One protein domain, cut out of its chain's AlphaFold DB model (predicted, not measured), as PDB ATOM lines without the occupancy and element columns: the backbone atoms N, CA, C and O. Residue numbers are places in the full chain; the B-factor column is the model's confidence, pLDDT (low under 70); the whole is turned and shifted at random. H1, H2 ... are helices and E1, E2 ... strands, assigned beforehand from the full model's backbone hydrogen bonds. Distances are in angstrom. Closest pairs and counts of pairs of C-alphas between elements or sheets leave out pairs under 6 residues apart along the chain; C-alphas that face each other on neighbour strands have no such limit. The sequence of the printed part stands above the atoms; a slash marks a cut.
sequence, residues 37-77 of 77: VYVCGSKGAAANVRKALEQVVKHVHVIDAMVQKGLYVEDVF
ATOM      1  N   VAL A  37       4.333  43.601 194.244       97.38
ATOM      2  CA  VAL A  37       5.598  43.855 193.557       97.38
ATOM      3  C   VAL A  37       6.731  43.733 194.567       97.38
ATOM      4  O   VAL A  37       6.693  44.344 195.633       97.38
ATOM      5  N   TYR A  38       7.740  42.948 194.207       97.94
ATOM      6  CA  TYR A  38       8.943  42.737 195.002       97.94
ATOM      7  C   TYR A  38      10.155  43.109 194.157       97.94
ATOM      8  O   TYR A  38      10.295  42.622 193.034       97.94
ATOM      9  N   VAL A  39      11.019  43.971 194.690       97.50
ATOM     10  CA  VAL A  39      12.236  44.429 194.017       97.50
ATOM     11  C   VAL A  39      13.431  44.123 194.908       97.50
ATOM     12  O   VAL A  39      13.482  44.561 196.051       97.50
ATOM     13  N   CYS A  40      14.399  43.377 194.383       97.00
ATOM     14  CA  CYS A  40      15.591  42.971 195.123       97.00
ATOM     15  C   CYS A  40      16.861  43.339 194.352       97.00
ATOM     16  O   CYS A  40      16.854  43.377 193.118       97.00
ATOM     17  N   GLY A  41      17.967  43.541 195.068       95.81
ATOM     18  CA  GLY A  41      19.287  43.744 194.468       95.81
ATOM     19  C   GLY A  41      19.888  45.111 194.780       95.81
ATOM     20  O   GLY A  41      19.837  45.579 195.913       95.81
ATOM     21  N   SER A  42      20.509  45.750 193.786       96.62
ATOM     22  CA  SER A  42      21.191  47.028 194.007       96.62
ATOM     23  C   SER A  42      20.221  48.210 194.012       96.62
ATOM     24  O   SER A  42      19.276  48.260 193.220       96.62
ATOM     25  N   LYS A  43      20.521  49.230 194.827       96.12
ATOM     26  CA  LYS A  43      19.769  50.502 194.857       96.12
ATOM     27  C   LYS A  43      19.598  51.147 193.479       96.12
ATOM     28  O   LYS A  43      18.531  51.662 193.164       96.12
ATOM     29  N   GLY A  44      20.636  51.096 192.642       95.25
ATOM     30  CA  GLY A  44      20.582  51.647 191.286       95.25
ATOM     31  C   GLY A  44      19.588  50.909 190.385       95.25
ATOM     32  O   GLY A  44      18.816  51.545 189.672       95.25
ATOM     33  N   ALA A  45      19.559  49.574 190.445       93.50
ATOM     34  CA  ALA A  45      18.601  48.787 189.675       93.50
ATOM     35  C   ALA A  45      17.166  49.002 190.177       93.50
ATOM     36  O   ALA A  45      16.256  49.165 189.367       93.50
ATOM     37  N   ALA A  46      16.973  49.071 191.496       96.75
ATOM     38  CA  ALA A  46      15.665  49.327 192.090       96.75
ATOM     39  C   ALA A  46      15.096  50.696 191.693       96.75
ATOM     40  O   ALA A  46      13.937  50.782 191.294       96.75
ATOM     41  N   ALA A  47      15.923  51.747 191.686       96.06
ATOM     42  CA  ALA A  47      15.508  53.070 191.220       96.06
ATOM     43  C   ALA A  47      15.030  53.054 189.753       96.06
ATOM     44  O   ALA A  47      14.010  53.665 189.427       96.06
ATOM     45  N   ASN A  48      15.720  52.314 188.876       95.56
ATOM     46  CA  ASN A  48      15.306  52.158 187.478       95.56
ATOM     47  C   ASN A  48      13.981  51.392 187.359       95.56
ATOM     48  O   ASN A  48      13.093  51.820 186.624       95.56
ATOM     49  N   VAL A  49      13.821  50.299 188.116       96.75
ATOM     50  CA  VAL A  49      12.573  49.519 188.164       96.75
ATOM     51  C   VAL A  49      11.407  50.390 188.618       96.75
ATOM     52  O   VAL A  49      10.366  50.404 187.963       96.75
ATOM     53  N   ARG A  50      11.588  51.165 189.691       96.00
ATOM     54  CA  ARG A  50      10.562  52.077 190.194       96.00
ATOM     55  C   ARG A  50      10.136  53.085 189.127       96.00
ATOM     56  O   ARG A  50       8.949  53.203 188.837       96.00
ATOM     57  N   LYS A  51      11.101  53.746 188.481       95.62
ATOM     58  CA  LYS A  51      10.837  54.713 187.406       95.62
ATOM     59  C   LYS A  51      10.134  54.075 186.201       95.62
ATOM     60  O   LYS A  51       9.301  54.715 185.559       95.62
ATOM     61  N   ALA A  52      10.471  52.833 185.859       96.25
ATOM     62  CA  ALA A  52       9.796  52.095 184.796       96.25
ATOM     63  C   ALA A  52       8.346  51.772 185.180       96.25
ATOM     64  O   ALA A  52       7.436  51.998 184.389       96.25
ATOM     65  N   LEU A  53       8.103  51.325 186.413       96.56
ATOM     66  CA  LEU A  53       6.755  51.037 186.901       96.56
ATOM     67  C   LEU A  53       5.882  52.291 186.993       96.56
ATOM     68  O   LEU A  53       4.715  52.226 186.622       96.56
ATOM     69  N   GLU A  54       6.434  53.437 187.399       95.56
ATOM     70  CA  GLU A  54       5.734  54.732 187.376       95.56
ATOM     71  C   GLU A  54       5.282  55.115 185.955       95.56
ATOM     72  O   GLU A  54       4.168  55.612 185.770       95.56
ATOM     73  N   GLN A  55       6.099  54.820 184.935       95.50
ATOM     74  CA  GLN A  55       5.718  54.990 183.526       95.50
ATOM     75  C   GLN A  55       4.643  53.984 183.094       95.50
ATOM     76  O   GLN A  55       3.695  54.362 182.407       95.50
ATOM     77  N   VAL A  56       4.754  52.723 183.527       95.62
ATOM     78  CA  VAL A  56       3.770  51.669 183.237       95.62
ATOM     79  C   VAL A  56       2.396  52.042 183.784       95.62
ATOM     80  O   VAL A  56       1.419  51.957 183.050       95.62
ATOM     81  N   VAL A  57       2.290  52.486 185.038       92.44
ATOM     82  CA  VAL A  57       0.992  52.809 185.662       92.44
ATOM     83  C   VAL A  57       0.453  54.191 185.274       92.44
ATOM     84  O   VAL A  57      -0.670  54.524 185.648       92.44
ATOM     85  N   LYS A  58       1.236  55.001 184.538       86.44
ATOM     86  CA  LYS A  58       0.916  56.363 184.049       86.44
ATOM     87  C   LYS A  58       0.534  57.389 185.129       86.44
ATOM     88  O   LYS A  58       0.227  58.537 184.814       86.44
ATOM     89  N   HIS A  59       0.584  56.999 186.399       83.31
ATOM     90  CA  HIS A  59       0.204  57.798 187.554       83.31
ATOM     91  C   HIS A  59       1.181  57.535 188.700       83.31
ATOM     92  O   HIS A  59       1.100  56.508 189.371       83.31
ATOM     93  N   VAL A  60       2.076  58.491 188.958       77.06
ATOM     94  CA  VAL A  60       3.147  58.368 189.967       77.06
ATOM     95  C   VAL A  60       2.603  57.962 191.345       77.06
ATOM     96  O   VAL A  60       3.159  57.088 192.004       77.06
ATOM     97  N   HIS A  61       1.441  58.496 191.734       90.62
ATOM     98  CA  HIS A  61       0.816  58.220 193.032       90.62
ATOM     99  C   HIS A  61       0.391  56.758 193.247       90.62
ATOM    100  O   HIS A  61       0.164  56.356 194.387       90.62
ATOM    101  N   VAL A  62       0.269  55.949 192.188       93.81
ATOM    102  CA  VAL A  62      -0.109  54.532 192.319       93.81
ATOM    103  C   VAL A  62       0.995  53.751 193.020       93.81
ATOM    104  O   VAL A  62       0.701  52.982 193.931       93.81
ATOM    105  N   ILE A  63       2.260  53.977 192.654       94.62
ATOM    106  CA  ILE A  63       3.391  53.273 193.270       94.62
ATOM    107  C   ILE A  63       3.536  53.680 194.740       94.62
ATOM    108  O   ILE A  63       3.683  52.813 195.597       94.62
ATOM    109  N   ASP A  64       3.384  54.967 195.059       95.25
ATOM    110  CA  ASP A  64       3.375  55.441 196.450       95.25
ATOM    111  C   ASP A  64       2.254  54.798 197.274       95.25
ATOM    112  O   ASP A  64       2.482  54.319 198.387       95.25
ATOM    113  N   ALA A  65       1.046  54.714 196.712       95.62
ATOM    114  CA  ALA A  65      -0.073  54.044 197.365       95.62
ATOM    115  C   ALA A  65       0.189  52.541 197.560       95.62
ATOM    116  O   ALA A  65      -0.223  51.970 198.571       95.62
ATOM    117  N   MET A  66       0.880  51.884 196.623       96.94
ATOM    118  CA  MET A  66       1.284  50.483 196.770       96.94
ATOM    119  C   MET A  66       2.308  50.304 197.892       96.94
ATOM    120  O   MET A  66       2.167  49.361 198.669       96.94
ATOM    121  N   VAL A  67       3.284  51.208 198.021       96.38
ATOM    122  CA  VAL A  67       4.251  51.205 199.133       96.38
ATOM    123  C   VAL A  67       3.517  51.331 200.468       96.38
ATOM    124  O   VAL A  67       3.699  50.497 201.350       96.38
ATOM    125  N   GLN A  68       2.619  52.312 200.599       96.94
ATOM    126  CA  GLN A  68       1.834  52.520 201.824       96.94
ATOM    127  C   GLN A  68       0.970  51.306 202.194       96.94
ATOM    128  O   GLN A  68       0.780  51.015 203.373       96.94
ATOM    129  N   LYS A  69       0.457  50.581 201.194       96.75
ATOM    130  CA  LYS A  69      -0.355  49.368 201.378       96.75
ATOM    131  C   LYS A  69       0.471  48.087 201.557       96.75
ATOM    132  O   LYS A  69      -0.116  47.016 201.689       96.75
ATOM    133  N   GLY A  70       1.804  48.160 201.515       97.38
ATOM    134  CA  GLY A  70       2.676  46.979 201.555       97.38
ATOM    135  C   GLY A  70       2.540  46.065 200.328       97.38
ATOM    136  O   GLY A  70       2.847  44.875 200.397       97.38
ATOM    137  N   LEU A  71       2.039  46.601 199.211       97.56
ATOM    138  CA  LEU A  71       1.935  45.912 197.921       97.56
ATOM    139  C   LEU A  71       3.176  46.121 197.050       97.56
ATOM    140  O   LEU A  71       3.333  45.415 196.064       97.56
ATOM    141  N   TYR A  72       4.049  47.061 197.397       97.56
ATOM    142  CA  TYR A  72       5.353  47.249 196.771       97.56
ATOM    143  C   TYR A  72       6.424  47.192 197.862       97.56
ATOM    144  O   TYR A  72       6.378  47.977 198.810       97.56
ATOM    145  N   VAL A  73       7.356  46.245 197.748       97.75
ATOM    146  CA  VAL A  73       8.383  45.959 198.758       97.75
ATOM    147  C   VAL A  73       9.758  45.919 198.099       97.75
ATOM    148  O   VAL A  73       9.932  45.268 197.068       97.75
ATOM    149  N   GLU A  74      10.735  46.583 198.717       97.38
ATOM    150  CA  GLU A  74      12.133  46.576 198.277       97.38
ATOM    151  C   GLU A  74      13.029  45.887 199.313       97.38
ATOM    152  O   GLU A  74      12.949  46.186 200.503       97.38
ATOM    153  N   ASP A  75      13.899  44.994 198.845       97.56
ATOM    154  CA  ASP A  75      15.002  44.393 199.602       97.56
ATOM    155  C   ASP A  75      16.318  44.711 198.876       97.56
ATOM    156  O   ASP A  75      16.786  43.978 197.995       97.56
ATOM    157  N   VAL A  76      16.847  45.905 199.157       96.38
ATOM    158  CA  VAL A  76      17.943  46.527 198.404       96.38
ATOM    159  C   VAL A  76      19.119  46.879 199.307       96.38
ATOM    160  O   VAL A  76      18.930  47.367 200.423       96.38
ATOM    161  N   PHE A  77      20.340  46.681 198.804       91.31
ATOM    162  CA  PHE A  77      21.594  46.951 199.524       91.31
ATOM    163  C   PHE A  77      22.388  48.121 198.928       91.31
ATOM    164  O   PHE A  77      22.363  48.335 197.692       91.31
TER     165      PHE A  77
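AT A GLANCE: This is residues 37 to 77 of the 77 residues of an uncharacterized protein of Aphanomyces euteiches (UniProt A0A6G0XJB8). Two short parallel strands, E1 and E2, lie side by side as a narrow two-strand ribbon, and the long helix H1 runs back over one face of it. The shorter helix H2 meets the far end of H1 at a corner and leads back to the beginning of E2; the ribbon's other face is bare. The printed part has 41 residues, in the order E1, H1, H2, E2, and its class is mixed, helices and strands. It is compact, with a radius of gyration of the C-alphas of 9.8 A, and flat, spanning 26 by 20 by 11 A.

HOW THE PARTS SIT: E1, residues 37 to 41, and E2, residues 72 to 76, are parallel neighbours at 7 degrees; N 39 and O 73 are 2.9 A apart and N 75 and O 39 are 2.9 A apart, both within hydrogen-bond range. With H1, residues 43 to 57, and H2, residues 60 to 68, they form a strand-helix-strand unit, two parallel strands with helices between, whose crossover is right-handed. The closest C-alphas of E1 and H1 are those of Val 39 and Ala 46, 6.3 A apart. H1 and H2 touch, closest at the C-alphas of Glu 54 and Val 60, 5.2 A, at a steep tilt of 61 degrees, opposite ways. The closest C-alphas of H2 and E2 are those of Met 66 and Tyr 72, 5.2 A apart. E1 and H2 are apart. Every O i to N i+4 pair in H1 is within hydrogen-bond range, and 4 of 5 in H2.

IN THESE COORDINATES: E1 begins at C-alpha 37 (5.598, 43.855, 193.557) and is 13.7 A long. H1 is 21.0 A long and H2 13.3 A. E2, 12.7 A, ends at C-alpha 76 (17.943, 46.527, 198.404).

THE WHOLE: The C-alphas farthest apart, those of Lys 58 and Phe 77, are 27.5 A apart. The printed part has no cut, and its three links are tight. The mean pLDDT of the printed part is 94.9, and no printed residue is under 70.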